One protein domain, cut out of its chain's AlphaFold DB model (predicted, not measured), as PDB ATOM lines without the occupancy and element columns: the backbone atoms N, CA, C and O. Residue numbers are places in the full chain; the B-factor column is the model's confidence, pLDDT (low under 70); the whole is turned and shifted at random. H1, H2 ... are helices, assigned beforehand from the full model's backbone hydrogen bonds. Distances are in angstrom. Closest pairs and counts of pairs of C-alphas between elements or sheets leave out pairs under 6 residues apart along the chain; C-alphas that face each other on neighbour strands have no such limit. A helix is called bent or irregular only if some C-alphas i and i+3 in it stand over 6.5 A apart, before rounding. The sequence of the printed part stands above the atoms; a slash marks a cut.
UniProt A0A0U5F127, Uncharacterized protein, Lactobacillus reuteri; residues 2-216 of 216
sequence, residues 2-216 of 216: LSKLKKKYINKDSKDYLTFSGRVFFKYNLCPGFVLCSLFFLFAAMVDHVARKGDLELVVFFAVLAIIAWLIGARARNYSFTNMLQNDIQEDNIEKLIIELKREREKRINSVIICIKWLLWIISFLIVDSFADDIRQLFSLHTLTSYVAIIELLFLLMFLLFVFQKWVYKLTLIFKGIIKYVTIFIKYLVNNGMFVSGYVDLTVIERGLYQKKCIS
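This is residues 2 to 216 of the 216 residues of an uncharacterized protein of Lactobacillus reuteri (UniProt A0A0U5F127). Two helical hairpins of unequal length, H2 with H3 and H4 with H5, point the same way from one end, where H6 lies between H2 and H4 and H1 sits beside H6. The longer hairpin is loose, and its far end, residues 140 to 152 and 154 to 159, sticks out. The printed part has 215 residues, all helix by class, with six named helices, H1 to H6, and no named strand. It is extended, a rod of 89 by 44 by 25 A with a radius of gyration of the C-alphas of 25.9 A.

Start at H1, residues 2 to 9; it only just touches H6, residues 199 to 215, with 3 pairs of C-alphas within 8 A, the closest Lys 6 and Asp 201 at 6.4 A. H2, residues 15 to 47, touches H3, residues 53 to 75, in a hairpin at a shallow tilt of 20 degrees; their closest C-alphas, Arg 23 and Gly 73, are 4.3 A apart. H2 only just touches H6 with 3 such pairs, the closest Ser 21 and Val 200 at 6.3 A. H4, residues 91 to 140, and H5, residues 147 to 191, form a hairpin at a shallow tilt of 22 degrees; H4 touches H5 with residues 105 to 124 alone, closest at the C-alphas of Ile 113 and Thr 183, 6.6 A. H4 touches H6 with residues 94 to 101 alone, closest at the C-alphas of Ile 98 and Glu 206, 6.1 A. H2 and H4 are apart. Every O i to N i+4 pair is within hydrogen-bond range in H1, H3 and H6, against 26 of 29 in H2, 44 of 46 in H4 and 40 of 41 in H5.

Find C-alpha 2 at (-53.327, -26.242, 19.264), where H1 begins. H2 spans 46.4 A and H3 33.9 A. From C-alpha 91 at (-67.099, -26.350, 30.979) H4 runs 74.8 A; it is irregular, with C-alphas 92 and 95 7.6 A apart. H5 spans 65.0 A, and H6 runs 24.1 A to C-alpha 215 at (-66.107, -17.158, 39.601).

The C-alphas farthest apart, Ser 146 and Ser 216, are 89.6 A apart. The printed part has no cut, and the link from H3 to H4 is long, 15 residues. Mean pLDDT of the printed part is 73.5; 66 residues are under 70, among them 124 to 154.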
ATOM      1  N   LEU A   2     -53.578 -27.532  18.582       55.34
ATOM      2  CA  LEU A   2     -53.327 -26.242  19.264       55.34
ATOM      3  C   LEU A   2     -53.585 -24.987  18.413       55.34
ATOM      4  O   LEU A   2     -54.078 -23.995  18.933       55.34
ATOM      5  N   SER A   3     -53.282 -25.003  17.111       53.47
ATOM      6  CA  SER A   3     -53.562 -23.860  16.225       53.47
ATOM      7  C   SER A   3     -55.063 -23.602  16.030       53.47
ATOM      8  O   SER A   3     -55.468 -22.447  15.923       53.47
ATOM      9  N   LYS A   4     -55.887 -24.661  16.039       55.72
ATOM     10  CA  LYS A   4     -57.356 -24.568  15.994       55.72
ATOM     11  C   LYS A   4     -57.919 -24.076  17.335       55.72
ATOM     12  O   LYS A   4     -58.771 -23.199  17.334       55.72
ATOM     13  N   LEU A   5     -57.378 -24.559  18.457       60.25
ATOM     14  CA  LEU A   5     -57.704 -24.084  19.812       60.25
ATOM     15  C   LEU A   5     -57.406 -22.584  19.989       60.25
ATOM     16  O   LEU A   5     -58.262 -21.826  20.424       60.25
ATOM     17  N   LYS A   6     -56.223 -22.124  19.571       59.31
ATOM     18  CA  LYS A   6     -55.811 -20.713  19.698       59.31
ATOM     19  C   LYS A   6     -56.722 -19.738  18.950       59.31
ATOM     20  O   LYS A   6     -56.963 -18.647  19.444       59.31
ATOM     21  N   LYS A   7     -57.220 -20.121  17.768       60.16
ATOM     22  CA  LYS A   7     -58.145 -19.291  16.976       60.16
ATOM     23  C   LYS A   7     -59.579 -19.294  17.515       60.16
ATOM     24  O   LYS A   7     -60.299 -18.343  17.254       60.16
ATOM     25  N   LYS A   8     -59.983 -20.352  18.225       65.25
ATOM     26  CA  LYS A   8     -61.361 -20.559  18.696       65.25
ATOM     27  C   LYS A   8     -61.638 -19.980  20.090       65.25
ATOM     28  O   LYS A   8     -62.787 -19.905  20.486       65.25
ATOM     29  N   TYR A   9     -60.606 -19.647  20.866       69.94
ATOM     30  CA  TYR A   9     -60.790 -19.317  22.286       69.94
ATOM     31  C   TYR A   9     -60.196 -17.981  22.722       69.94
ATOM     32  O   TYR A   9     -60.411 -17.577  23.861       69.94
ATOM     33  N   ILE A  10     -59.469 -17.286  21.844       76.56
ATOM     34  CA  ILE A  10     -58.761 -16.052  22.192       76.56
ATOM     35  C   ILE A  10     -59.307 -14.895  21.375       76.56
ATOM     36  O   ILE A  10     -59.297 -14.930  20.145       76.56
ATOM     37  N   ASN A  11     -59.692 -13.833  22.073       79.19
ATOM     38  CA  ASN A  11     -59.955 -12.539  21.473       79.19
ATOM     39  C   ASN A  11     -58.652 -11.725  21.400       79.19
ATOM     40  O   ASN A  11     -58.284 -11.017  22.346       79.19
ATOM     41  N   LYS A  12     -57.940 -11.848  20.274       79.81
ATOM     42  CA  LYS A  12     -56.663 -11.148  20.044       79.81
ATOM     43  C   LYS A  12     -56.818  -9.638  19.861       79.81
ATOM     44  O   LYS A  12     -55.855  -8.917  20.103       79.81
ATOM     45  N   ASP A  13     -58.016  -9.180  19.511       79.94
ATOM     46  CA  ASP A  13     -58.327  -7.760  19.316       79.94
ATOM     47  C   ASP A  13     -58.646  -7.050  20.641       79.94
ATOM     48  O   ASP A  13     -58.763  -5.826  20.697       79.94
ATOM     49  N   SER A  14     -58.761  -7.801  21.746       81.69
ATOM     50  CA  SER A  14     -58.993  -7.209  23.060       81.69
ATOM     51  C   SER A  14     -57.801  -6.354  23.510       81.69
ATOM     52  O   SER A  14     -56.635  -6.761  23.455       81.69
ATOM     53  N   LYS A  15     -58.102  -5.162  24.044       85.38
ATOM     54  CA  LYS A  15     -57.109  -4.259  24.652       85.38
ATOM     55  C   LYS A  15     -56.288  -4.964  25.738       85.38
ATOM     56  O   LYS A  15     -55.087  -4.718  25.864       85.38
ATOM     57  N   ASP A  16     -56.923  -5.863  26.486       82.88
ATOM     58  CA  ASP A  16     -56.288  -6.665  27.529       82.88
ATOM     59  C   ASP A  16     -55.258  -7.638  26.941       82.88
ATOM     60  O   ASP A  16     -54.125  -7.693  27.429       82.88
ATOM     61  N   TYR A  17     -55.592  -8.345  25.853       83.88
ATOM     62  CA  TYR A  17     -54.656  -9.244  25.176       83.88
ATOM     63  C   TYR A  17     -53.455  -8.478  24.613       83.88
ATOM     64  O   TYR A  17     -52.315  -8.896  24.818       83.88
ATOM     65  N   LEU A  18     -53.682  -7.329  23.967       83.62
ATOM     66  CA  LEU A  18     -52.606  -6.473  23.456       83.62
ATOM     67  C   LEU A  18     -51.695  -5.968  24.585       83.62
ATOM     68  O   LEU A  18     -50.471  -6.005  24.460       83.62
ATOM     69  N   THR A  19     -52.277  -5.569  25.719       85.12
ATOM     70  CA  THR A  19     -51.531  -5.104  26.900       85.12
ATOM     71  C   THR A  19     -50.692  -6.229  27.514       85.12
ATOM     72  O   THR A  19     -49.509  -6.037  27.807       85.12
ATOM     73  N   PHE A  20     -51.267  -7.426  27.671       84.19
ATOM     74  CA  PHE A  20     -50.554  -8.592  28.193       84.19
ATOM     75  C   PHE A  20     -49.461  -9.076  27.232       84.19
ATOM     76  O   PHE A  20     -48.325  -9.300  27.648       84.19
ATOM     77  N   SER A  21     -49.774  -9.187  25.941       83.12
ATOM     78  CA  SER A  21     -48.817  -9.575  24.903       83.12
ATOM     79  C   SER A  21     -47.656  -8.583  24.821       83.12
ATOM     80  O   SER A  21     -46.497  -9.001  24.829       83.12
ATOM     81  N   GLY A  22     -47.944  -7.278  24.864       82.75
ATOM     82  CA  GLY A  22     -46.939  -6.220  24.928       82.75
ATOM     83  C   GLY A  22     -46.055  -6.335  26.168       82.75
ATOM     84  O   GLY A  22     -44.831  -6.304  26.055       82.75
ATOM     85  N   ARG A  23     -46.633  -6.571  27.353       85.50
ATOM     86  CA  ARG A  23     -45.852  -6.836  28.573       85.50
ATOM     87  C   ARG A  23     -44.899  -8.012  28.396       85.50
ATOM     88  O   ARG A  23     -43.739  -7.912  28.797       85.50
ATOM     89  N   VAL A  24     -45.380  -9.117  27.826       83.25
ATOM     90  CA  VAL A  24     -44.549 -10.298  27.581       83.25
ATOM     91  C   VAL A  24     -43.435  -9.997  26.592       83.25
ATOM     92  O   VAL A  24     -42.282 -10.350  26.833       83.25
ATOM     93  N   PHE A  25     -43.744  -9.279  25.522       84.12
ATOM     94  CA  PHE A  25     -42.757  -8.885  24.536       84.12
ATOM     95  C   PHE A  25     -41.670  -7.976  25.127       84.12
ATOM     96  O   PHE A  25     -40.491  -8.295  25.016       84.12
ATOM     97  N   PHE A  26     -42.032  -6.898  25.824       83.50
ATOM     98  CA  PHE A  26     -41.058  -5.935  26.349       83.50
ATOM     99  C   PHE A  26     -40.297  -6.448  27.575       83.50
ATOM    100  O   PHE A  26     -39.066  -6.464  27.586       83.50
ATOM    101  N   LYS A  27     -41.014  -6.894  28.615       82.12
ATOM    102  CA  LYS A  27     -40.389  -7.264  29.895       82.12
ATOM    103  C   LYS A  27     -39.668  -8.594  29.823       82.12
ATOM    104  O   LYS A  27     -38.650  -8.785  30.480       82.12
ATOM    105  N   TYR A  28     -40.270  -9.533  29.110       79.75
ATOM    106  CA  TYR A  28     -39.839 -10.911  29.145       79.75
ATOM    107  C   TYR A  28     -39.012 -11.229  27.882       79.75
ATOM    108  O   TYR A  28     -37.964 -11.831  28.022       79.75
ATOM    109  N   ASN A  29     -39.329 -10.738  26.682       81.44
ATOM    110  CA  ASN A  29     -38.501 -11.048  25.503       81.44
ATOM    111  C   ASN A  29     -37.354 -10.039  25.267       81.44
ATOM    112  O   ASN A  29     -36.178 -10.398  25.317       81.44
ATOM    113  N   LEU A  30     -37.685  -8.760  25.052       81.88
ATOM    114  CA  LEU A  30     -36.713  -7.724  24.685       81.88
ATOM    115  C   LEU A  30     -35.728  -7.397  25.806       81.88
ATOM    116  O   LEU A  30     -34.533  -7.320  25.551       81.88
ATOM    117  N   CYS A  31     -36.203  -7.222  27.043       82.81
ATOM    118  CA  CYS A  31     -35.329  -6.855  28.159       82.81
ATOM    119  C   CYS A  31     -34.200  -7.884  28.384       82.81
ATOM    120  O   CYS A  31     -33.042  -7.470  28.390       82.81
ATOM    121  N   PRO A  32     -34.458  -9.203  28.511       81.25
ATOM    122  CA  PRO A  32     -33.383 -10.191  28.589       81.25
ATOM    123  C   PRO A  32     -32.502 -10.233  27.338       81.25
ATOM    124  O   PRO A  32     -31.295 -10.406  27.473       81.25
ATOM    125  N   GLY A  33     -33.072 -10.030  26.144       83.25
ATOM    126  CA  GLY A  33     -32.300  -9.916  24.904       83.25
ATOM    127  C   GLY A  33     -31.279  -8.777  24.954       83.25
ATOM    128  O   GLY A  33     -30.100  -8.995  24.692       83.25
ATOM    129  N   PHE A  34     -31.696  -7.586  25.386       87.25
ATOM    130  CA  PHE A  34     -30.806  -6.434  25.538       87.25
ATOM    131  C   PHE A  34     -29.751  -6.633  26.631       87.25
ATOM    132  O   PHE A  34     -28.602  -6.243  26.438       87.25
ATOM    133  N   VAL A  35     -30.095  -7.295  27.742       82.56
ATOM    134  CA  VAL A  35     -29.107  -7.672  28.770       82.56
ATOM    135  C   VAL A  35     -28.053  -8.616  28.189       82.56
ATOM    136  O   VAL A  35     -26.866  -8.411  28.420       82.56
ATOM    137  N   LEU A  36     -28.458  -9.617  27.401       82.25
ATOM    138  CA  LEU A  36     -27.523 -10.536  26.746       82.25
ATOM    139  C   LEU A  36     -26.618  -9.820  25.738       82.25
ATOM    140  O   LEU A  36     -25.418 -10.082  25.727       82.25
ATOM    141  N   CYS A  37     -27.154  -8.893  24.938       81.75
ATOM    142  CA  CYS A  37     -26.345  -8.068  24.037       81.75
ATOM    143  C   CYS A  37     -25.333  -7.216  24.814       81.75
ATOM    144  O   CYS A  37     -24.156  -7.208  24.470       81.75
ATOM    145  N   SER A  38     -25.766  -6.553  25.890       84.56
ATOM    146  CA  SER A  38     -24.887  -5.749  26.749       84.56
ATOM    147  C   SER A  38     -23.761  -6.597  27.357       84.56
ATOM    148  O   SER A  38     -22.600  -6.205  27.306       84.56
ATOM    149  N   LEU A  39     -24.068  -7.808  27.840       79.69
ATOM    150  CA  LEU A  39     -23.057  -8.748  28.336       79.69
ATOM    151  C   LEU A  39     -22.095  -9.213  27.237       79.69
ATOM    152  O   LEU A  39     -20.900  -9.302  27.488       79.69
ATOM    153  N   PHE A  40     -22.587  -9.493  26.028       79.31
ATOM    154  CA  PHE A  40     -21.744  -9.913  24.906       79.31
ATOM    155  C   PHE A  40     -20.695  -8.851  24.551       79.31
ATOM    156  O   PHE A  40     -19.509  -9.167  24.495       79.31
ATOM    157  N   PHE A  41     -21.112  -7.591  24.382       79.94
ATOM    158  CA  PHE A  41     -20.179  -6.494  24.103       79.94
ATOM    159  C   PHE A  41     -19.248  -6.209  25.286       79.94
ATOM    160  O   PHE A  41     -18.093  -5.850  25.077       79.94
ATOM    161  N   LEU A  42     -19.706  -6.435  26.523       80.12
ATOM    162  CA  LEU A  42     -18.858  -6.307  27.707       80.12
ATOM    163  C   LEU A  42     -17.750  -7.366  27.708       80.12
ATOM    164  O   LEU A  42     -16.596  -7.034  27.957       80.12
ATOM    165  N   PHE A  43     -18.079  -8.623  27.398       74.06
ATOM    166  CA  PHE A  43     -17.081  -9.685  27.268       74.06
ATOM    167  C   PHE A  43     -16.122  -9.424  26.104       74.06
ATOM    168  O   PHE A  43     -14.921  -9.590  26.280       74.06
ATOM    169  N   ALA A  44     -16.623  -8.967  24.953       73.06
ATOM    170  CA  ALA A  44     -15.777  -8.601  23.817       73.06
ATOM    171  C   ALA A  44     -14.761  -7.508  24.195       73.06
ATOM    172  O   ALA A  44     -13.567  -7.677  23.961       73.06
ATOM    173  N   ALA A  45     -15.213  -6.456  24.887       75.50
ATOM    174  CA  ALA A  45     -14.358  -5.370  25.370       75.50
ATOM    175  C   ALA A  45     -13.352  -5.791  26.459       75.50
ATOM    176  O   ALA A  45     -12.377  -5.084  26.689       75.50
ATOM    177  N   MET A  46     -13.604  -6.895  27.173       71.88
ATOM    178  CA  MET A  46     -12.678  -7.447  28.171       71.88
ATOM    179  C   MET A  46     -11.622  -8.371  27.555       71.88
ATOM    180  O   MET A  46     -10.516  -8.445  28.082       71.88
ATOM    181  N   VAL A  47     -11.972  -9.098  26.489       68.75
ATOM    182  CA  VAL A  47     -11.074 -10.042  25.801       68.75
ATOM    183  C   VAL A  47     -10.084  -9.300  24.912       68.75
ATOM    184  O   VAL A  47      -8.885  -9.571  24.969       68.75
ATOM    185  N   ASP A  48     -10.557  -8.319  24.144       63.47
ATOM    186  CA  ASP A  48      -9.665  -7.372  23.492       63.47
ATOM    187  C   ASP A  48      -9.163  -6.406  24.573       63.47
ATOM    188  O   ASP A  48      -9.840  -5.446  24.923       63.47
ATOM    189  N   HIS A  49      -7.957  -6.634  25.111       54.56
ATOM    190  CA  HIS A  49      -7.275  -5.772  26.101       54.56
ATOM    191  C   HIS A  49      -7.164  -4.278  25.709       54.56
ATOM    192  O   HIS A  49      -6.672  -3.456  26.483       54.56
ATOM    193  N   VAL A  50      -7.639  -3.915  24.519       54.00
ATOM    194  CA  VAL A  50      -7.925  -2.560  24.072       54.00
ATOM    195  C   VAL A  50      -9.441  -2.446  23.919       54.00
ATOM    196  O   VAL A  50      -9.970  -2.670  22.832       54.00
ATOM    197  N   ALA A  51     -10.146  -2.079  24.993       57.81
ATOM    198  CA  ALA A  51     -11.559  -1.731  24.898       57.81
ATOM    199  C   ALA A  51     -11.701  -0.591  23.878       57.81
ATOM    200  O   ALA A  51     -11.355   0.564  24.161       57.81
ATOM    201  N   ARG A  52     -12.163  -0.900  22.661       63.84
ATOM    202  CA  ARG A  52     -12.442   0.143  21.678       63.84
ATOM    203  C   ARG A  52     -13.571   0.967  22.267       63.84
ATOM    204  O   ARG A  52     -14.563   0.424  22.742       63.84
ATOM    205  N   LYS A  53     -13.426   2.291  22.241       65.88
ATOM    206  CA  LYS A  53     -14.401   3.226  22.820       65.88
ATOM    207  C   LYS A  53     -15.854   2.906  22.403       65.88
ATOM    208  O   LYS A  53     -16.761   3.039  23.216       65.88
ATOM    209  N   GLY A  54     -16.043   2.388  21.184       73.19
ATOM    210  CA  GLY A  54     -17.340   1.945  20.663       73.19
ATOM    211  C   GLY A  54     -17.965   0.733  21.369       73.19
ATOM    212  O   GLY A  54     -19.185   0.683  21.486       73.19
ATOM    213  N   ASP A  55     -17.184  -0.211  21.898       77.31
ATOM    214  CA  ASP A  55     -17.741  -1.404  22.555       77.31
ATOM    215  C   ASP A  55     -18.366  -1.043  23.906       77.31
ATOM    216  O   ASP A  55     -19.466  -1.493  24.228       77.31
ATOM    217  N   LEU A  56     -17.724  -0.150  24.666       79.62
ATOM    218  CA  LEU A  56     -18.263   0.340  25.935       79.62
ATOM    219  C   LEU A  56     -19.536   1.181  25.726       79.62
ATOM    220  O   LEU A  56     -20.489   1.076  26.500       79.62
ATOM    221  N   GLU A  57     -19.577   1.987  24.660       84.81
ATOM    222  CA  GLU A  57     -20.769   2.750  24.265       84.81
ATOM    223  C   GLU A  57     -21.939   1.818  23.912       84.81
ATOM    224  O   GLU A  57     -23.066   2.049  24.359       84.81
ATOM    225  N   LEU A  58     -21.677   0.713  23.201       85.56
ATOM    226  CA  LEU A  58     -22.683  -0.310  22.899       85.56
ATOM    227  C   LEU A  58     -23.184  -1.024  24.162       85.56
ATOM    228  O   LEU A  58     -24.392  -1.228  24.303       85.56
ATOM    229  N   VAL A  59     -22.300  -1.353  25.112       86.00
ATOM    230  CA  VAL A  59     -22.690  -1.941  26.409       86.00
ATOM    231  C   VAL A  59     -23.701  -1.048  27.122       86.00
ATOM    232  O   VAL A  59     -24.770  -1.529  27.517       86.00
ATOM    233  N   VAL A  60     -23.389   0.246  27.253       86.44
ATOM    234  CA  VAL A  60     -24.260   1.230  27.912       86.44
ATOM    235  C   VAL A  60     -25.563   1.401  27.135       86.44
ATOM    236  O   VAL A  60     -26.637   1.383  27.735       86.44
ATOM    237  N   PHE A  61     -25.497   1.500  25.808       89.69
ATOM    238  CA  PHE A  61     -26.671   1.633  24.951       89.69
ATOM    239  C   PHE A  61     -27.662   0.477  25.145       89.69
ATOM    240  O   PHE A  61     -28.841   0.702  25.438       89.69
ATOM    241  N   PHE A  62     -27.191  -0.772  25.069       89.00
ATOM    242  CA  PHE A  62     -28.047  -1.939  25.285       89.00
ATOM    243  C   PHE A  62     -28.543  -2.048  26.733       89.00
ATOM    244  O   PHE A  62     -29.689  -2.445  26.950       89.00
ATOM    245  N   ALA A  63     -27.748  -1.639  27.726       87.88
ATOM    246  CA  ALA A  63     -28.195  -1.596  29.118       87.88
ATOM    247  C   ALA A  63     -29.350  -0.596  29.319       87.88
ATOM    248  O   ALA A  63     -30.349  -0.918  29.967       87.88
ATOM    249  N   VAL A  64     -29.267   0.590  28.708       91.00
ATOM    250  CA  VAL A  64     -30.344   1.593  28.739       91.00
ATOM    251  C   VAL A  64     -31.608   1.058  28.059       91.00
ATOM    252  O   VAL A  64     -32.699   1.169  28.622       91.00
ATOM    253  N   LEU A  65     -31.485   0.402  26.899       90.69
ATOM    254  CA  LEU A  65     -32.626  -0.233  26.227       90.69
ATOM    255  C   LEU A  65     -33.272  -1.337  27.075       90.69
ATOM    256  O   LEU A  65     -34.502  -1.448  27.097       90.69
ATOM    257  N   ALA A  66     -32.480  -2.119  27.816       88.12
ATOM    258  CA  ALA A  66     -33.002  -3.116  28.748       88.12
ATOM    259  C   ALA A  66     -33.852  -2.471  29.854       88.12
ATOM    260  O   ALA A  66     -34.959  -2.940  30.135       88.12
ATOM    261  N   ILE A  67     -33.378  -1.364  30.436       89.06
ATOM    262  CA  ILE A  67     -34.109  -0.610  31.467       89.06
ATOM    263  C   ILE A  67     -35.420  -0.056  30.900       89.06
ATOM    264  O   ILE A  67     -36.476  -0.219  31.514       89.06
ATOM    265  N   ILE A  68     -35.382   0.546  29.709       89.88
ATOM    266  CA  ILE A  68     -36.576   1.080  29.041       89.88
ATOM    267  C   ILE A  68     -37.593  -0.039  28.780       89.88
ATOM    268  O   ILE A  68     -38.766   0.093  29.136       89.88
ATOM    269  N   ALA A  69     -37.152  -1.170  28.223       88.12
ATOM    270  CA  ALA A  69     -38.014  -2.322  27.967       88.12
ATOM    271  C   ALA A  69     -38.637  -2.873  29.263       88.12
ATOM    272  O   ALA A  69     -39.829  -3.203  29.298       88.12
ATOM    273  N   TRP A  70     -37.868  -2.914  30.355       88.69
ATOM    274  CA  TRP A  70     -38.373  -3.307  31.667       88.69
ATOM    275  C   TRP A  70     -39.445  -2.345  32.188       88.69
ATOM    276  O   TRP A  70     -40.499  -2.807  32.630       88.69
ATOM    277  N   LEU A  71     -39.223  -1.028  32.098       88.19
ATOM    278  CA  LEU A  71     -40.168  -0.001  32.548       88.19
ATOM    279  C   LEU A  71     -41.483  -0.046  31.760       88.19
ATOM    280  O   LEU A  71     -42.560  -0.054  32.363       88.19
ATOM    281  N   ILE A  72     -41.408  -0.142  30.428       86.19
ATOM    282  CA  ILE A  72     -42.585  -0.264  29.553       86.19
ATOM    283  C   ILE A  72     -43.398  -1.500  29.946       86.19
ATOM    284  O   ILE A  72     -44.597  -1.412  30.223       86.19
ATOM    285  N   GLY A  73     -42.742  -2.655  30.062       80.75
ATOM    286  CA  GLY A  73     -43.416  -3.887  30.451       80.75
ATOM    287  C   GLY A  73     -43.908  -3.893  31.907       80.75
ATOM    288  O   GLY A  73     -44.901  -4.550  32.222       80.75
ATOM    289  N   ALA A  74     -43.270  -3.143  32.810       81.94
ATOM    290  CA  ALA A  74     -43.712  -2.977  34.194       81.94
ATOM    291  C   ALA A  74     -44.943  -2.069  34.331       81.94
ATOM    292  O   ALA A  74     -45.648  -2.178  35.337       81.94
ATOM    293  N   ARG A  75     -45.222  -1.198  33.356       81.75
ATOM    294  CA  ARG A  75     -46.397  -0.311  33.348       81.75
ATOM    295  C   ARG A  75     -47.673  -1.019  32.872       81.75
ATOM    296  O   ARG A  75     -48.766  -0.679  33.311       81.75
ATOM    297  N   ALA A  76     -47.542  -2.060  32.054       75.12
ATOM    298  CA  ALA A  76     -48.648  -2.854  31.516       75.12
ATOM    299  C   ALA A  76     -49.197  -3.896  32.525       75.12
ATOM    300  O   ALA A  76     -49.104  -5.100  32.293       75.12
ATOM    301  N   ARG A  77     -49.722  -3.468  33.686       71.69
ATOM    302  CA  ARG A  77     -50.230  -4.388  34.740       71.69
ATOM    303  C   ARG A  77     -51.743  -4.595  34.758       71.69
ATOM    304  O   ARG A  77     -52.179  -5.609  35.292       71.69
ATOM    305  N   ASN A  78     -52.513  -3.667  34.198       76.25
ATOM    306  CA  ASN A  78     -53.971  -3.703  34.271       76.25
ATOM    307  C   ASN A  78     -54.521  -4.435  33.046       76.25
ATOM    308  O   ASN A  78     -54.594  -3.849  31.968       76.25
ATOM    309  N   TYR A  79     -54.844  -5.715  33.212       80.00
ATOM    310  CA  TYR A  79     -55.515  -6.540  32.211       80.00
ATOM    311  C   TYR A  79     -56.303  -7.664  32.898       80.00
ATOM    312  O   TYR A  79     -55.871  -8.171  33.937       80.00
ATOM    313  N   SER A  80     -57.431  -8.081  32.316       80.88
ATOM    314  CA  SER A  80     -58.215  -9.225  32.799       80.88
ATOM    315  C   SER A  80     -58.126 -10.400  31.832       80.88
ATOM    316  O   SER A  80     -58.410 -10.240  30.649       80.88
ATOM    317  N   PHE A  81     -57.767 -11.598  32.311       79.56
ATOM    318  CA  PHE A  81     -57.692 -12.775  31.435       79.56
ATOM    319  C   PHE A  81     -59.073 -13.258  30.982       79.56
ATOM    320  O   PHE A  81     -59.173 -13.853  29.912       79.56
ATOM    321  N   THR A  82     -60.138 -12.978  31.738       75.88
ATOM    322  CA  THR A  82     -61.510 -13.338  31.346       75.88
ATOM    323  C   THR A  82     -61.962 -12.601  30.085       75.88
ATOM    324  O   THR A  82     -62.555 -13.218  29.208       75.88
ATOM    325  N   ASN A  83     -61.594 -11.325  29.941       78.62
ATOM    326  CA  ASN A  83     -61.920 -10.492  28.776       78.62
ATOM    327  C   ASN A  83     -61.141 -10.888  27.511       78.62
ATOM    328  O   ASN A  83     -61.502 -10.500  26.400       78.62
ATOM    329  N   MET A  84     -60.047 -11.637  27.679       82.00
ATOM    330  CA  MET A  84     -59.234 -12.142  26.573       82.00
ATOM    331  C   MET A  84     -59.780 -13.463  26.003       82.00
ATOM    332  O   MET A  84     -59.316 -13.904  24.948       82.00
ATOM    333  N   LEU A  85     -60.731 -14.105  26.690       78.38
ATOM    334  CA  LEU A  85     -61.366 -15.346  26.255       78.38
ATOM    335  C   LEU A  85     -62.630 -15.075  25.437       78.38
ATOM    336  O   LEU A  85     -63.381 -14.147  25.717       78.38
ATOM    337  N   GLN A  86     -62.897 -15.935  24.456       75.38
ATOM    338  CA  GLN A  86     -64.210 -15.986  23.808       75.38
ATOM    339  C   GLN A  86     -65.228 -16.699  24.724       75.38
ATOM    340  O   GLN A  86     -64.861 -17.566  25.523       75.38
ATOM    341  N   ASN A  87     -66.504 -16.310  24.647       62.38
ATOM    342  CA  ASN A  87     -67.536 -16.754  25.593       62.38
ATOM    343  C   ASN A  87     -67.935 -18.235  25.447       62.38
ATOM    344  O   ASN A  87     -68.358 -18.828  26.435       62.38
ATOM    345  N   ASP A  88     -67.686 -18.866  24.297       61.72
ATOM    346  CA  ASP A  88     -68.203 -20.202  23.947       61.72
ATOM    347  C   ASP A  88     -67.369 -21.392  24.478       61.72
ATOM    348  O   ASP A  88     -67.175 -22.403  23.791       61.72
ATOM    349  N   ILE A  89     -66.824 -21.299  25.694       64.31
ATOM    350  CA  ILE A  89     -66.061 -22.409  26.289       64.31
ATOM    351  C   ILE A  89     -66.998 -23.321  27.085       64.31
ATOM    352  O   ILE A  89     -67.435 -22.947  28.166       64.31
ATOM    353  N   GLN A  90     -67.269 -24.524  26.569       63.19
ATOM    354  CA  GLN A  90     -67.989 -25.576  27.301       63.19
ATOM    355  C   GLN A  90     -67.159 -26.081  28.498       63.19
ATOM    356  O   GLN A  90     -65.993 -26.455  28.329       63.19
ATOM    357  N   GLU A  91     -67.764 -26.097  29.689       59.91
ATOM    358  CA  GLU A  91     -67.099 -26.350  30.979       59.91
ATOM    359  C   GLU A  91     -66.538 -27.774  31.130       59.91
ATOM    360  O   GLU A  91     -65.442 -27.954  31.669       59.91
ATOM    361  N   ASP A  92     -67.201 -28.769  30.538       56.53
ATOM    362  CA  ASP A  92     -66.903 -30.199  30.731       56.53
ATOM    363  C   ASP A  92     -65.538 -30.657  30.180       56.53
ATOM    364  O   ASP A  92     -65.058 -31.750  30.486       56.53
ATOM    365  N   ASN A  93     -64.867 -29.821  29.381       66.38
ATOM    366  CA  ASN A  93     -63.554 -30.122  28.797       66.38
ATOM    367  C   ASN A  93     -62.412 -29.244  29.329       66.38
ATOM    368  O   ASN A  93     -61.264 -29.420  28.910       66.38
ATOM    369  N   ILE A  94     -62.685 -28.324  30.259       68.19
ATOM    370  CA  ILE A  94     -61.695 -27.356  30.752       68.19
ATOM    371  C   ILE A  94     -60.509 -28.059  31.423       68.19
ATOM    372  O   ILE A  94     -59.355 -27.719  31.165       68.19
ATOM    373  N   GLU A  95     -60.767 -29.070  32.252       70.62
ATOM    374  CA  GLU A  95     -59.721 -29.739  33.030       70.62
ATOM    375  C   GLU A  95     -58.778 -30.579  32.157       70.62
ATOM    376  O   GLU A  95     -57.554 -30.457  32.266       70.62
ATOM    377  N   LYS A  96     -59.334 -31.349  31.212       74.06
ATOM    378  CA  LYS A  96     -58.544 -32.084  30.210       74.06
ATOM    379  C   LYS A  96     -57.685 -31.130  29.380       74.06
ATOM    380  O   LYS A  96     -56.510 -31.414  29.146       74.06
ATOM    381  N   LEU A  97     -58.241 -29.975  29.005       72.81
ATOM    382  CA  LEU A  97     -57.521 -28.959  28.247       72.81
ATOM    383  C   LEU A  97     -56.357 -28.366  29.049       72.81
ATOM    384  O   LEU A  97     -55.248 -28.267  28.533       72.81
ATOM    385  N   ILE A  98     -56.569 -28.015  30.320       74.06
ATOM    386  CA  ILE A  98     -55.512 -27.483  31.195       74.06
ATOM    387  C   ILE A  98     -54.361 -28.487  31.344       74.06
ATOM    388  O   ILE A  98     -53.193 -28.099  31.272       74.06
ATOM    389  N   ILE A  99     -54.669 -29.774  31.522       79.69
ATOM    390  CA  ILE A  99     -53.656 -30.833  31.634       79.69
ATOM    391  C   ILE A  99     -52.840 -30.942  30.338       79.69
ATOM    392  O   ILE A  99     -51.607 -30.980  30.380       79.69
ATOM    393  N   GLU A 100     -53.503 -30.938  29.182       78.38
ATOM    394  CA  GLU A 100     -52.837 -31.007  27.878       78.38
ATOM    395  C   GLU A 100     -51.943 -29.779  27.624       78.38
ATOM    396  O   GLU A 100     -50.801 -29.911  27.170       78.38
ATOM    397  N   LEU A 101     -52.410 -28.585  28.008       75.31
ATOM    398  CA  LEU A 101     -51.647 -27.338  27.923       75.31
ATOM    399  C   LEU A 101     -50.379 -27.362  28.784       75.31
ATOM    400  O   LEU A 101     -49.310 -26.945  28.322       75.31
ATOM    401  N   LYS A 102     -50.471 -27.872  30.018       77.69
ATOM    402  CA  LYS A 102     -49.307 -28.034  30.903       77.69
ATOM    403  C   LYS A 102     -48.291 -29.007  30.311       77.69
ATOM    404  O   LYS A 102     -47.102 -28.694  30.271       77.69
ATOM    405  N   ARG A 103     -48.758 -30.134  29.767       82.50
ATOM    406  CA  ARG A 103     -47.896 -31.147  29.142       82.50
ATOM    407  C   ARG A 103     -47.129 -30.598  27.935       82.50
ATOM    408  O   ARG A 103     -45.933 -30.848  27.790       82.50
ATOM    409  N   GLU A 104     -47.786 -29.816  27.082       77.56
ATOM    410  CA  GLU A 104     -47.137 -29.142  25.947       77.56
ATOM    411  C   GLU A 104     -46.089 -28.118  26.392       77.56
ATOM    412  O   GLU A 104     -44.998 -28.046  25.818       77.56
ATOM    413  N   ARG A 105     -46.393 -27.346  27.441       77.44
ATOM    414  CA  ARG A 105     -45.455 -26.382  28.026       77.44
ATOM    415  C   ARG A 105     -44.196 -27.085  28.537       77.44
ATOM    416  O   ARG A 105     -43.092 -26.652  28.209       77.44
ATOM    417  N   GLU A 106     -44.350 -28.182  29.275       82.56
ATOM    418  CA  GLU A 106     -43.229 -28.982  29.782       82.56
ATOM    419  C   GLU A 106     -42.386 -29.593  28.664       82.56
ATOM    420  O   GLU A 106     -41.159 -29.491  28.697       82.56
ATOM    421  N   LYS A 107     -43.024 -30.170  27.637       83.62
ATOM    422  CA  LYS A 107     -42.320 -30.763  26.489       83.62
ATOM    423  C   LYS A 107     -41.366 -29.762  25.842       83.62
ATOM    424  O   LYS A 107     -40.214 -30.081  25.565       83.62
ATOM    425  N   ARG A 108     -41.834 -28.534  25.641       76.38
ATOM    426  CA  ARG A 108     -41.048 -27.479  25.003       76.38
ATOM    427  C   ARG A 108     -39.982 -26.887  25.928       76.38
ATOM    428  O   ARG A 108     -38.884 -26.617  25.454       76.38
ATOM    429  N   ILE A 109     -40.255 -26.741  27.232       79.69
ATOM    430  CA  ILE A 109     -39.219 -26.395  28.229       79.69
ATOM    431  C   ILE A 109     -38.077 -27.413  28.156       79.69
ATOM    432  O   ILE A 109     -36.911 -27.028  28.092       79.69
ATOM    433  N   ASN A 110     -38.408 -28.704  28.096       82.75
ATOM    434  CA  ASN A 110     -37.414 -29.766  27.990       82.75
ATOM    435  C   ASN A 110     -36.600 -29.655  26.693       82.75
ATOM    436  O   ASN A 110     -35.379 -29.776  26.748       82.75
ATOM    437  N   SER A 111     -37.234 -29.355  25.555       81.12
ATOM    438  CA  SER A 111     -36.517 -29.101  24.298       81.12
ATOM    439  C   SER A 111     -35.524 -27.938  24.412       81.12
ATOM    440  O   SER A 111     -34.372 -28.093  24.021       81.12
ATOM    441  N   VAL A 112     -35.921 -26.805  25.006       79.88
ATOM    442  CA  VAL A 112     -35.023 -25.649  25.200       79.88
ATOM    443  C   VAL A 112     -33.852 -26.004  26.122       79.88
ATOM    444  O   VAL A 112     -32.706 -25.674  25.822       79.88
ATOM    445  N   ILE A 113     -34.108 -26.723  27.218       78.69
ATOM    446  CA  ILE A 113     -33.054 -27.187  28.134       78.69
ATOM    447  C   ILE A 113     -32.068 -28.107  27.406       78.69
ATOM    448  O   ILE A 113     -30.863 -27.995  27.622       78.69
ATOM    449  N   ILE A 114     -32.554 -29.004  26.543       81.94
ATOM    450  CA  ILE A 114     -31.700 -29.875  25.728       81.94
ATOM    451  C   ILE A 114     -30.812 -29.034  24.808       81.94
ATOM    452  O   ILE A 114     -29.602 -29.235  24.808       81.94
ATOM    453  N   CYS A 115     -31.367 -28.052  24.092       79.81
ATOM    454  CA  CYS A 115     -30.580 -27.154  23.242       79.81
ATOM    455  C   CYS A 115     -29.482 -26.418  24.024       79.81
ATOM    456  O   CYS A 115     -28.355 -26.316  23.553       79.81
ATOM    457  N   ILE A 116     -29.774 -25.955  25.241       77.00
ATOM    458  CA  ILE A 116     -28.789 -25.265  26.088       77.00
ATOM    459  C   ILE A 116     -27.700 -26.215  26.578       77.00
ATOM    460  O   ILE A 116     -26.536 -25.831  26.625       77.00
ATOM    461  N   LYS A 117     -28.048 -27.461  26.912       77.12
ATOM    462  CA  LYS A 117     -27.049 -28.488  27.236       77.12
ATOM    463  C   LYS A 117     -26.107 -28.730  26.058       77.12
ATOM    464  O   LYS A 117     -24.903 -28.778  26.273       77.12
ATOM    465  N   TRP A 118     -26.642 -28.828  24.839       77.12
ATOM    466  CA  TRP A 118     -25.831 -28.947  23.624       77.12
ATOM    467  C   TRP A 118     -24.945 -27.721  23.399       77.12
ATOM    468  O   TRP A 118     -23.763 -27.878  23.127       77.12
ATOM    469  N   LEU A 119     -25.475 -26.510  23.580       74.81
ATOM    470  CA  LEU A 119     -24.694 -25.278  23.460       74.81
ATOM    471  C   LEU A 119     -23.536 -25.237  24.469       74.81
ATOM    472  O   LEU A 119     -22.400 -24.975  24.089       74.81
ATOM    473  N   LEU A 120     -23.803 -25.540  25.742       73.50
ATOM    474  CA  LEU A 120     -22.765 -25.603  26.774       73.50
ATOM    475  C   LEU A 120     -21.732 -26.687  26.477       73.50
ATOM    476  O   LEU A 120     -20.550 -26.481  26.728       73.50
ATOM    477  N   TRP A 121     -22.163 -27.817  25.921       74.75
ATOM    478  CA  TRP A 121     -21.266 -28.882  25.488       74.75
ATOM    479  C   TRP A 121     -20.340 -28.415  24.355       74.75
ATOM    480  O   TRP A 121     -19.131 -28.583  24.472       74.75
ATOM    481  N   ILE A 122     -20.865 -27.733  23.330       72.50
ATOM    482  CA  ILE A 122     -20.056 -27.148  22.244       72.50
ATOM    483  C   ILE A 122     -19.063 -26.119  22.799       72.50
ATOM    484  O   ILE A 122     -17.878 -26.179  22.488       72.50
ATOM    485  N   ILE A 123     -19.515 -25.214  23.672       74.00
ATOM    486  CA  ILE A 123     -18.644 -24.217  24.318       74.00
ATOM    487  C   ILE A 123     -17.544 -24.900  25.144       74.00
ATOM    488  O   ILE A 123     -16.399 -24.464  25.113       74.00
ATOM    489  N   SER A 124     -17.861 -25.993  25.848       67.31
ATOM    490  CA  SER A 124     -16.862 -26.782  26.587       67.31
ATOM    491  C   SER A 124     -15.761 -27.304  25.664       67.31
ATOM    492  O   SER A 124     -14.590 -27.227  26.022       67.31
ATOM    493  N   PHE A 125     -16.138 -27.819  24.489       69.50
ATOM    494  CA  PHE A 125     -15.188 -28.298  23.486       69.50
ATOM    495  C   PHE A 125     -14.312 -27.171  22.945       69.50
ATOM    496  O   PHE A 125     -13.105 -27.351  22.882       69.50
ATOM    497  N   LEU A 126     -14.888 -26.006  22.640       68.81
ATOM    498  CA  LEU A 126     -14.130 -24.845  22.157       68.81
ATOM    499  C   LEU A 126     -13.100 -24.345  23.179       68.81
ATOM    500  O   LEU A 126     -11.989 -23.987  22.805       68.81
ATOM    501  N   ILE A 127     -13.449 -24.351  24.469       68.06
ATOM    502  CA  ILE A 127     -12.508 -23.995  25.541       68.06
ATOM    503  C   ILE A 127     -11.368 -25.018  25.600       68.06
ATOM    504  O   ILE A 127     -10.205 -24.639  25.665       68.06
ATOM    505  N   VAL A 128     -11.689 -26.316  25.574       67.88
ATOM    506  CA  VAL A 128     -10.674 -27.382  25.600       67.88
ATOM    507  C   VAL A 128      -9.738 -27.306  24.392       67.88
ATOM    508  O   VAL A 128      -8.536 -27.481  24.565       67.88
ATOM    509  N   ASP A 129     -10.280 -27.031  23.206       63.56
ATOM    510  CA  ASP A 129      -9.519 -26.919  21.960       63.56
ATOM    511  C   ASP A 129      -8.521 -25.752  22.017       63.56
ATOM    512  O   ASP A 129      -7.339 -25.945  21.745       63.56
ATOM    513  N   SER A 130      -8.938 -24.578  22.517       65.94
ATOM    514  CA  SER A 130      -8.017 -23.439  22.660       65.94
ATOM    515  C   SER A 130      -6.880 -23.729  23.647       65.94
ATOM    516  O   SER A 130      -5.732 -23.380  23.387       65.94
ATOM    517  N   PHE A 131      -7.165 -24.417  24.759       62.75
ATOM    518  CA  PHE A 131      -6.121 -24.840  25.699       62.75
ATOM    519  C   PHE A 131      -5.166 -25.875  25.086       62.75
ATOM    520  O   PHE A 131      -3.983 -25.896  25.428       62.75
ATOM    521  N   ALA A 132      -5.660 -26.756  24.211       63.78
ATOM    522  CA  ALA A 132      -4.827 -27.743  23.533       63.78
ATOM    523  C   ALA A 132      -3.849 -27.079  22.547       63.78
ATOM    524  O   ALA A 132      -2.688 -27.491  22.483       63.78
ATOM    525  N   ASP A 133      -4.282 -26.031  21.841       61.62
ATOM    526  CA  ASP A 133      -3.423 -25.240  20.956       61.62
ATOM    527  C   ASP A 133      -2.313 -24.501  21.724       61.62
ATOM    528  O   ASP A 133      -1.146 -24.557  21.317       61.62
ATOM    529  N   ASP A 134      -2.630 -23.907  22.880       63.03
ATOM    530  CA  ASP A 134      -1.641 -23.252  23.751       63.03
ATOM    531  C   ASP A 134      -0.576 -24.247  24.253       63.03
ATOM    532  O   ASP A 134       0.629 -23.972  24.236       63.03
ATOM    533  N   ILE A 135      -1.003 -25.452  24.652       62.22
ATOM    534  CA  ILE A 135      -0.096 -26.535  25.059       62.22
ATOM    535  C   ILE A 135       0.782 -26.973  23.877       62.22
ATOM    536  O   ILE A 135       1.989 -27.170  24.035       62.22
ATOM    537  N   ARG A 136       0.212 -27.104  22.674       61.44
ATOM    538  CA  ARG A 136       0.944 -27.518  21.469       61.44
ATOM    539  C   ARG A 136       2.031 -26.513  21.081       61.44
ATOM    540  O   ARG A 136       3.121 -26.939  20.695       61.44
ATOM    541  N   GLN A 137       1.777 -25.211  21.223       59.88
ATOM    542  CA  GLN A 137       2.802 -24.183  21.022       59.88
ATOM    543  C   GLN A 137       3.955 -24.319  22.025       59.88
ATOM    544  O   GLN A 137       5.115 -24.317  21.608       59.88
ATOM    545  N   LEU A 138       3.649 -24.530  23.311       56.19
ATOM    546  CA  LEU A 138       4.637 -24.769  24.374       56.19
ATOM    547  C   LEU A 138       5.557 -25.962  24.069       56.19
ATOM    548  O   LEU A 138       6.765 -25.884  24.290       56.19
ATOM    549  N   PHE A 139       5.010 -27.046  23.512       57.69
ATOM    550  CA  PHE A 139       5.795 -28.224  23.126       57.69
ATOM    551  C   PHE A 139       6.587 -28.042  21.824       57.69
ATOM    552  O   PHE A 139       7.668 -28.616  21.693       57.69
ATOM    553  N   SER A 140       6.107 -27.227  20.879       55.78
ATOM    554  CA  SER A 140       6.826 -26.960  19.621       55.78
ATOM    555  C   SER A 140       8.174 -26.247  19.817       55.78
ATOM    556  O   SER A 140       9.069 -26.391  18.989       55.78
ATOM    557  N   LEU A 141       8.348 -25.540  20.939       51.22
ATOM    558  CA  LEU A 141       9.578 -24.831  21.308       51.22
ATOM    559  C   LEU A 141      10.676 -25.732  21.894       51.22
ATOM    560  O   LEU A 141      11.823 -25.302  21.978       51.22
ATOM    561  N   HIS A 142      10.356 -26.966  22.296       53.06
ATOM    562  CA  HIS A 142      11.252 -27.795  23.111       53.06
ATOM    563  C   HIS A 142      11.850 -29.011  22.386       53.06
ATOM    564  O   HIS A 142      12.382 -29.924  23.021       53.06
ATOM    565  N   THR A 143      11.783 -29.053  21.054       50.41
ATOM    566  CA  THR A 143      12.343 -30.169  20.285       50.41
ATOM    567  C   THR A 143      13.871 -30.214  20.368       50.41
ATOM    568  O   THR A 143      14.544 -29.271  19.966       50.41
ATOM    569  N   LEU A 144      14.366 -31.383  20.792       51.25
ATOM    570  CA  LEU A 144      15.753 -31.856  20.904       51.25
ATOM    571  C   LEU A 144      16.555 -31.412  22.134       51.25
ATOM    572  O   LEU A 144      17.349 -30.490  22.042       51.25
ATOM    573  N   THR A 145      16.522 -32.226  23.198       52.31
ATOM    574  CA  THR A 145      17.755 -32.734  23.842       52.31
ATOM    575  C   THR A 145      17.470 -33.923  24.773       52.31
ATOM    576  O   THR A 145      16.678 -33.789  25.693       52.31
ATOM    577  N   SER A 146      18.211 -35.026  24.586       54.38
ATOM    578  CA  SER A 146      18.506 -36.123  25.539       54.38
ATOM    579  C   SER A 146      17.374 -37.037  26.062       54.38
ATOM    580  O   SER A 146      16.303 -36.607  26.471       54.38
ATOM    581  N   TYR A 147      17.678 -38.338  26.158       50.94
ATOM    582  CA  TYR A 147      16.816 -39.395  26.712       50.94
ATOM    583  C   TYR A 147      16.404 -39.184  28.183       50.94
ATOM    584  O   TYR A 147      15.358 -39.680  28.591       50.94
ATOM    585  N   VAL A 148      17.177 -38.432  28.977       56.28
ATOM    586  CA  VAL A 148      16.814 -38.085  30.369       56.28
ATOM    587  C   VAL A 148      15.655 -37.085  30.401       56.28
ATOM    588  O   VAL A 148      14.735 -37.233  31.203       56.28
ATOM    589  N   ALA A 149      15.621 -36.151  29.444       56.81
ATOM    590  CA  ALA A 149      14.519 -35.208  29.311       56.81
ATOM    591  C   ALA A 149      13.214 -35.915  28.926       56.81
ATOM    592  O   ALA A 149      12.152 -35.437  29.285       56.81
ATOM    593  N   ILE A 150      13.255 -37.074  28.255       61.97
ATOM    594  CA  ILE A 150      12.045 -37.834  27.890       61.97
ATOM    595  C   ILE A 150      11.301 -38.332  29.139       61.97
ATOM    596  O   ILE A 150      10.071 -38.291  29.171       61.97
ATOM    597  N   ILE A 151      12.022 -38.778  30.173       63.22
ATOM    598  CA  ILE A 151      11.416 -39.245  31.432       63.22
ATOM    599  C   ILE A 151      10.838 -38.060  32.213       63.22
ATOM    600  O   ILE A 151       9.696 -38.124  32.666       63.22
ATOM    601  N   GLU A 152      11.582 -36.959  32.321       65.88
ATOM    602  CA  GLU A 152      11.099 -35.722  32.950       65.88
ATOM    603  C   GLU A 152       9.885 -35.144  32.207       65.88
ATOM    604  O   GLU A 152       8.911 -34.720  32.829       65.88
ATOM    605  N   LEU A 153       9.885 -35.222  30.874       65.62
ATOM    606  CA  LEU A 153       8.782 -34.803  30.015       65.62
ATOM    607  C   LEU A 153       7.565 -35.724  30.167       65.62
ATOM    608  O   LEU A 153       6.443 -35.232  30.160       65.62
ATOM    609  N   LEU A 154       7.752 -37.031  30.373       67.88
ATOM    610  CA  LEU A 154       6.673 -37.972  30.704       67.88
ATOM    611  C   LEU A 154       6.038 -37.663  32.066       67.88
ATOM    612  O   LEU A 154       4.810 -37.669  32.177       67.88
ATOM    613  N   PHE A 155       6.843 -37.345  33.085       73.75
ATOM    614  CA  PHE A 155       6.339 -36.899  34.390       73.75
ATOM    615  C   PHE A 155       5.591 -35.565  34.286       73.75
ATOM    616  O   PHE A 155       4.503 -35.425  34.851       73.75
ATOM    617  N   LEU A 156       6.122 -34.613  33.514       72.00
ATOM    618  CA  LEU A 156       5.461 -33.345  33.214       72.00
ATOM    619  C   LEU A 156       4.133 -33.570  32.473       72.00
ATOM    620  O   LEU A 156       3.128 -32.956  32.822       72.00
ATOM    621  N   LEU A 157       4.099 -34.479  31.494       70.31
ATOM    622  CA  LEU A 157       2.902 -34.824  30.726       70.31
ATOM    623  C   LEU A 157       1.836 -35.473  31.618       70.31
ATOM    624  O   LEU A 157       0.666 -35.105  31.544       70.31
ATOM    625  N   MET A 158       2.231 -36.393  32.506       75.56
ATOM    626  CA  MET A 158       1.336 -36.961  33.517       75.56
ATOM    627  C   MET A 158       0.758 -35.868  34.418       75.56
ATOM    628  O   MET A 158      -0.452 -35.835  34.645       75.56
ATOM    629  N   PHE A 159       1.597 -34.954  34.908       74.38
ATOM    630  CA  PHE A 159       1.150 -33.842  35.742       74.38
ATOM    631  C   PHE A 159       0.186 -32.913  34.989       74.38
ATOM    632  O   PHE A 159      -0.872 -32.571  35.516       74.38
ATOM    633  N   LEU A 160       0.490 -32.574  33.733       70.81
ATOM    634  CA  LEU A 160      -0.380 -31.798  32.848       70.81
ATOM    635  C   LEU A 160      -1.730 -32.490  32.622       70.81
ATOM    636  O   LEU A 160      -2.763 -31.834  32.720       70.81
ATOM    637  N   LEU A 161      -1.748 -33.809  32.404       74.94
ATOM    638  CA  LEU A 161      -2.982 -34.590  32.275       74.94
ATOM    639  C   LEU A 161      -3.811 -34.573  33.568       74.94
ATOM    640  O   LEU A 161      -5.031 -34.400  33.508       74.94
ATOM    641  N   PHE A 162      -3.176 -34.680  34.739       74.44
ATOM    642  CA  PHE A 162      -3.856 -34.560  36.037       74.44
ATOM    643  C   PHE A 162      -4.440 -33.159  36.264       74.44
ATOM    644  O   PHE A 162      -5.575 -33.016  36.732       74.44
ATOM    645  N   VAL A 163      -3.685 -32.112  35.921       74.50
ATOM    646  CA  VAL A 163      -4.145 -30.721  36.002       74.50
ATOM    647  C   VAL A 163      -5.318 -30.499  35.046       74.50
ATOM    648  O   VAL A 163      -6.351 -29.978  35.470       74.50
ATOM    649  N   PHE A 164      -5.210 -30.964  33.801       73.00
ATOM    650  CA  PHE A 164      -6.267 -30.880  32.797       73.00
ATOM    651  C   PHE A 164      -7.545 -31.603  33.248       73.00
ATOM    652  O   PHE A 164      -8.626 -31.017  33.214       73.00
ATOM    653  N   GLN A 165      -7.443 -32.823  33.783       73.19
ATOM    654  CA  GLN A 165      -8.595 -33.539  34.347       73.19
ATOM    655  C   GLN A 165      -9.263 -32.765  35.490       73.19
ATOM    656  O   GLN A 165     -10.493 -32.677  35.549       73.19
ATOM    657  N   LYS A 166      -8.476 -32.154  36.385       77.44
ATOM    658  CA  LYS A 166      -9.002 -31.325  37.481       77.44
ATOM    659  C   LYS A 166      -9.726 -30.081  36.955       77.44
ATOM    660  O   LYS A 166     -10.742 -29.681  37.528       77.44
ATOM    661  N   TRP A 167      -9.240 -29.493  35.864       73.50
ATOM    662  CA  TRP A 167      -9.886 -28.377  35.172       73.50
ATOM    663  C   TRP A 167     -11.195 -28.786  34.496       73.50
ATOM    664  O   TRP A 167     -12.220 -28.158  34.757       73.50
ATOM    665  N   VAL A 168     -11.202 -29.875  33.721       76.25
ATOM    666  CA  VAL A 168     -12.414 -30.427  33.090       76.25
ATOM    667  C   VAL A 168     -13.475 -30.763  34.141       76.25
ATOM    668  O   VAL A 168     -14.655 -30.443  33.972       76.25
ATOM    669  N   TYR A 169     -13.069 -31.341  35.274       76.44
ATOM    670  CA  TYR A 169     -13.969 -31.615  36.394       76.44
ATOM    671  C   TYR A 169     -14.591 -30.332  36.976       76.44
ATOM    672  O   TYR A 169     -15.810 -30.262  37.161       76.44
ATOM    673  N   LYS A 170     -13.787 -29.285  37.213       76.12
ATOM    674  CA  LYS A 170     -14.290 -27.979  37.679       76.12
ATOM    675  C   LYS A 170     -15.235 -27.326  36.663       76.12
ATOM    676  O   LYS A 170     -16.299 -26.854  37.058       76.12
ATOM    677  N   LEU A 171     -14.890 -27.348  35.375       73.25
ATOM    678  CA  LEU A 171     -15.743 -26.868  34.278       73.25
ATOM    679  C   LEU A 171     -17.095 -27.591  34.266       73.25
ATOM    680  O   LEU A 171     -18.146 -26.955  34.210       73.25
ATOM    681  N   THR A 172     -17.086 -28.912  34.434       76.38
ATOM    682  CA  THR A 172     -18.307 -29.729  34.490       76.38
ATOM    683  C   THR A 172     -19.204 -29.344  35.673       76.38
ATOM    684  O   THR A 172     -20.425 -29.247  35.524       76.38
ATOM    685  N   LEU A 173     -18.624 -29.080  36.851       78.88
ATOM    686  CA  LEU A 173     -19.370 -28.599  38.021       78.88
ATOM    687  C   LEU A 173     -20.002 -27.222  37.779       78.88
ATOM    688  O   LEU A 173     -21.176 -27.027  38.108       78.88
ATOM    689  N   ILE A 174     -19.259 -26.293  37.170       77.81
ATOM    690  CA  ILE A 174     -19.757 -24.958  36.813       77.81
ATOM    691  C   ILE A 174     -20.927 -25.078  35.831       77.81
ATOM    692  O   ILE A 174     -21.994 -24.514  36.079       77.81
ATOM    693  N   PHE A 175     -20.791 -25.876  34.768       74.62
ATOM    694  CA  PHE A 175     -21.869 -26.071  33.796       74.62
ATOM    695  C   PHE A 175     -23.099 -26.739  34.403       74.62
ATOM    696  O   PHE A 175     -24.222 -26.336  34.101       74.62
ATOM    697  N   LYS A 176     -22.931 -27.694  35.325       77.12
ATOM    698  CA  LYS A 176     -24.056 -28.278  36.072       77.12
ATOM    699  C   LYS A 176     -24.795 -27.220  36.897       77.12
ATOM    700  O   LYS A 176     -26.029 -27.222  36.930       77.12
ATOM    701  N   GLY A 177     -24.055 -26.305  37.523       79.25
ATOM    702  CA  GLY A 177     -24.607 -25.137  38.209       79.25
ATOM    703  C   GLY A 177     -25.407 -24.247  37.258       79.25
ATOM    704  O   GLY A 177     -26.594 -24.013  37.490       79.25
ATOM    705  N   ILE A 178     -24.794 -23.829  36.147       77.56
ATOM    706  CA  ILE A 178     -25.423 -22.984  35.120       77.56
ATOM    707  C   ILE A 178     -26.712 -23.625  34.600       77.56
ATOM    708  O   ILE A 178     -27.752 -22.972  34.586       77.56
ATOM    709  N   ILE A 179     -26.703 -24.920  34.266       79.12
ATOM    710  CA  ILE A 179     -27.897 -25.639  33.792       79.12
ATOM    711  C   ILE A 179     -29.029 -25.574  34.821       79.12
ATOM    712  O   ILE A 179     -30.186 -25.377  34.441       79.12
ATOM    713  N   LYS A 180     -28.731 -25.718  36.119       81.50
ATOM    714  CA  LYS A 180     -29.743 -25.630  37.182       81.50
ATOM    715  C   LYS A 180     -30.375 -24.236  37.229       81.50
ATOM    716  O   LYS A 180     -31.602 -24.134  37.217       81.50
ATOM    717  N   TYR A 181     -29.562 -23.180  37.229       79.81
ATOM    718  CA  TYR A 181     -30.055 -21.799  37.240       79.81
ATOM    719  C   TYR A 181     -30.848 -21.462  35.981       79.81
ATOM    720  O   TYR A 181     -31.961 -20.945  36.072       79.81
ATOM    721  N   VAL A 182     -30.328 -21.827  34.811       79.38
ATOM    722  CA  VAL A 182     -30.983 -21.598  33.523       79.38
ATOM    723  C   VAL A 182     -32.310 -22.352  33.437       79.38
ATOM    724  O   VAL A 182     -33.298 -21.797  32.971       79.38
ATOM    725  N   THR A 183     -32.389 -23.575  33.968       81.19
ATOM    726  CA  THR A 183     -33.649 -24.332  34.046       81.19
ATOM    727  C   THR A 183     -34.693 -23.609  34.895       81.19
ATOM    728  O   THR A 183     -35.848 -23.492  34.482       81.19
ATOM    729  N   ILE A 184     -34.308 -23.118  36.078       85.06
ATOM    730  CA  ILE A 184     -35.206 -22.355  36.960       85.06
ATOM    731  C   ILE A 184     -35.660 -21.074  36.257       85.06
ATOM    732  O   ILE A 184     -36.852 -20.766  36.241       85.06
ATOM    733  N   PHE A 185     -34.722 -20.366  35.632       80.56
ATOM    734  CA  PHE A 185     -34.997 -19.135  34.911       80.56
ATOM    735  C   PHE A 185     -35.957 -19.377  33.744       80.56
ATOM    736  O   PHE A 185     -37.008 -18.753  33.695       80.56
ATOM    737  N   ILE A 186     -35.702 -20.354  32.870       78.50
ATOM    738  CA  ILE A 186     -36.594 -20.702  31.751       78.50
ATOM    739  C   ILE A 186     -37.984 -21.084  32.246       78.50
ATOM    740  O   ILE A 186     -38.971 -20.615  31.689       78.50
ATOM    741  N   LYS A 187     -38.093 -21.887  33.312       81.56
ATOM    742  CA  LYS A 187     -39.399 -22.210  33.910       81.56
ATOM    743  C   LYS A 187     -40.136 -20.948  34.355       81.56
ATOM    744  O   LYS A 187     -41.319 -20.794  34.059       81.56
ATOM    745  N   TYR A 188     -39.438 -20.032  35.023       80.62
ATOM    746  CA  TYR A 188     -39.996 -18.742  35.419       80.62
ATOM    747  C   TYR A 188     -40.444 -17.911  34.206       80.62
ATOM    748  O   TYR A 188     -41.550 -17.373  34.197       80.62
ATOM    749  N   LEU A 189     -39.623 -17.842  33.160       74.44
ATOM    750  CA  LEU A 189     -39.914 -17.114  31.928       74.44
ATOM    751  C   LEU A 189     -41.140 -17.683  31.193       74.44
ATOM    752  O   LEU A 189     -42.066 -16.943  30.855       74.44
ATOM    753  N   VAL A 190     -41.195 -19.003  31.032       75.25
ATOM    754  CA  VAL A 190     -42.287 -19.711  30.354       75.25
ATOM    755  C   VAL A 190     -43.602 -19.610  31.128       75.25
ATOM    756  O   VAL A 190     -44.654 -19.391  30.528       75.25
ATOM    757  N   ASN A 191     -43.564 -19.674  32.460       74.00
ATOM    758  CA  ASN A 191     -44.751 -19.464  33.300       74.00
ATOM    759  C   ASN A 191     -45.310 -18.033  33.220       74.00
ATOM    760  O   ASN A 191     -46.495 -17.811  33.488       74.00
ATOM    761  N   ASN A 192     -44.472 -17.069  32.839       71.00
ATOM    762  CA  ASN A 192     -44.871 -15.691  32.569       71.00
ATOM    763  C   ASN A 192     -45.248 -15.447  31.096       71.00
ATOM    764  O   ASN A 192     -45.464 -14.302  30.708       71.00
ATOM    765  N   GLY A 193     -45.379 -16.509  30.291       62.41
ATOM    766  CA  GLY A 193     -45.857 -16.449  28.907       62.41
ATOM    767  C   GLY A 193     -44.760 -16.270  27.859       62.41
ATOM    768  O   GLY A 193     -45.070 -16.078  26.683       62.41
ATOM    769  N   MET A 194     -43.488 -16.334  28.255       67.69
ATOM    770  CA  MET A 194     -42.366 -16.099  27.357       67.69
ATOM    771  C   MET A 194     -41.825 -17.406  26.775       67.69
ATOM    772  O   MET A 194     -41.431 -18.283  27.530       67.69
ATOM    773  N   PHE A 195     -41.830 -17.496  25.445       53.47
ATOM    774  CA  PHE A 195     -40.987 -18.289  24.531       53.47
ATOM    775  C   PHE A 195     -41.832 -18.576  23.286       53.47
ATOM    776  O   PHE A 195     -42.706 -19.420  23.337       53.47
ATOM    777  N   VAL A 196     -41.556 -17.924  22.153       48.88
ATOM    778  CA  VAL A 196     -42.130 -18.242  20.824       48.88
ATOM    779  C   VAL A 196     -43.654 -18.028  20.686       48.88
ATOM    780  O   VAL A 196     -44.441 -18.111  21.631       48.88
ATOM    781  N   SER A 197     -44.086 -17.698  19.463       51.03
ATOM    782  CA  SER A 197     -45.476 -17.369  19.139       51.03
ATOM    783  C   SER A 197     -46.483 -18.361  19.748       51.03
ATOM    784  O   SER A 197     -46.411 -19.588  19.607       51.03
ATOM    785  N   GLY A 198     -47.439 -17.797  20.482       61.72
ATOM    786  CA  GLY A 198     -48.554 -18.523  21.058       61.72
ATOM    787  C   GLY A 198     -48.295 -19.255  22.374       61.72
ATOM    788  O   GLY A 198     -49.073 -20.149  22.666       61.72
ATOM    789  N   TYR A 199     -47.278 -18.908  23.169       69.31
ATOM    790  CA  TYR A 199     -47.302 -19.178  24.619       69.31
ATOM    791  C   TYR A 199     -48.104 -18.148  25.395       69.31
ATOM    792  O   TYR A 199     -48.813 -18.525  26.319       69.31
ATOM    793  N   VAL A 200     -48.060 -16.888  24.956       72.88
ATOM    794  CA  VAL A 200     -48.990 -15.837  25.391       72.88
ATOM    795  C   VAL A 200     -50.419 -16.368  25.290       72.88
ATOM    796  O   VAL A 200     -51.118 -16.426  26.293       72.88
ATOM    797  N   ASP A 201     -50.783 -16.896  24.118       74.06
ATOM    798  CA  ASP A 201     -52.072 -17.541  23.864       74.06
ATOM    799  C   ASP A 201     -52.403 -18.654  24.881       74.06
ATOM    800  O   ASP A 201     -53.497 -18.697  25.433       74.06
ATOM    801  N   LEU A 202     -51.456 -19.555  25.165       72.62
ATOM    802  CA  LEU A 202     -51.680 -20.687  26.076       72.62
ATOM    803  C   LEU A 202     -51.789 -20.240  27.536       72.62
ATOM    804  O   LEU A 202     -52.578 -20.802  28.286       72.62
ATOM    805  N   THR A 203     -51.011 -19.238  27.946       75.62
ATOM    806  CA  THR A 203     -51.082 -18.648  29.286       75.62
ATOM    807  C   THR A 203     -52.386 -17.888  29.486       75.62
ATOM    808  O   THR A 203     -52.962 -17.969  30.567       75.62
ATOM    809  N   VAL A 204     -52.871 -17.197  28.451       76.12
ATOM    810  CA  VAL A 204     -54.182 -16.539  28.463       76.12
ATOM    811  C   VAL A 204     -55.296 -17.567  28.619       76.12
ATOM    812  O   VAL A 204     -56.131 -17.406  29.502       76.12
ATOM    813  N   ILE A 205     -55.268 -18.649  27.832       75.00
ATOM    814  CA  ILE A 205     -56.254 -19.733  27.938       75.00
ATOM    815  C   ILE A 205     -56.215 -20.362  29.333       75.00
ATOM    816  O   ILE A 205     -57.236 -20.417  30.005       75.00
ATOM    817  N   GLU A 206     -55.041 -20.785  29.804       75.06
ATOM    818  CA  GLU A 206     -54.893 -21.419  31.117       75.06
ATOM    819  C   GLU A 206     -55.402 -20.510  32.244       75.06
ATOM    820  O   GLU A 206     -56.261 -20.912  33.025       75.06
ATOM    821  N   ARG A 207     -54.914 -19.266  32.321       77.44
ATOM    822  CA  ARG A 207     -55.272 -18.349  33.412       77.44
ATOM    823  C   ARG A 207     -56.708 -17.853  33.321       77.44
ATOM    824  O   ARG A 207     -57.349 -17.714  34.356       77.44
ATOM    825  N   GLY A 208     -57.215 -17.611  32.115       75.62
ATOM    826  CA  GLY A 208     -58.605 -17.217  31.912       75.62
ATOM    827  C   GLY A 208     -59.576 -18.331  32.308       75.62
ATOM    828  O   GLY A 208     -60.581 -18.053  32.956       75.62
ATOM    829  N   LEU A 209     -59.254 -19.592  31.993       74.56
ATOM    830  CA  LEU A 209     -60.048 -20.753  32.405       74.56
ATOM    831  C   LEU A 209     -60.030 -20.953  33.922       74.56
ATOM    832  O   LEU A 209     -61.079 -21.179  34.518       74.56
ATOM    833  N   TYR A 210     -58.861 -20.814  34.558       73.62
ATOM    834  CA  TYR A 210     -58.759 -20.838  36.018       73.62
ATOM    835  C   TYR A 210     -59.586 -19.726  36.671       73.62
ATOM    836  O   TYR A 210     -60.279 -19.985  37.648       73.62
ATOM    837  N   GLN A 211     -59.547 -18.506  36.127       73.94
ATOM    838  CA  GLN A 211     -60.350 -17.399  36.644       73.94
ATOM    839  C   GLN A 211     -61.851 -17.644  36.476       73.94
ATOM    840  O   GLN A 211     -62.583 -17.407  37.428       73.94
ATOM    841  N   LYS A 212     -62.310 -18.169  35.327       69.62
ATOM    842  CA  LYS A 212     -63.723 -18.545  35.138       69.62
ATOM    843  C   LYS A 212     -64.177 -19.590  36.166       69.62
ATOM    844  O   LYS A 212     -65.186 -19.363  36.816       69.62
ATOM    845  N   LYS A 213     -63.387 -20.651  36.388       67.56
ATOM    846  CA  LYS A 213     -63.692 -21.711  37.372       67.56
ATOM    847  C   LYS A 213     -63.798 -21.202  38.818       67.56
ATOM    848  O   LYS A 213     -64.458 -21.826  39.633       67.56
ATOM    849  N   CYS A 214     -63.104 -20.119  39.169       63.81
ATOM    850  CA  CYS A 214     -63.181 -19.532  40.512       63.81
ATOM    851  C   CYS A 214     -64.345 -18.542  40.687       63.81
ATOM    852  O   CYS A 214     -64.584 -18.114  41.813       63.81
ATOM    853  N   ILE A 215     -64.991 -18.119  39.595       61.78
ATOM    854  CA  ILE A 215     -66.107 -17.158  39.601       61.78
ATOM    855  C   ILE A 215     -67.461 -17.884  39.484       61.78
ATOM    856  O   ILE A 215     -68.449 -17.362  39.994       61.78
ATOM    857  N   SER A 216     -67.499 -19.049  38.822       54.44
ATOM    858  CA  SER A 216     -68.635 -19.991  38.791       54.44
ATOM    859  C   SER A 216     -68.803 -20.726  40.116       54.44
ATOM    860  O   SER A 216     -69.954 -20.836  40.585       54.44
TER     861      SER A 216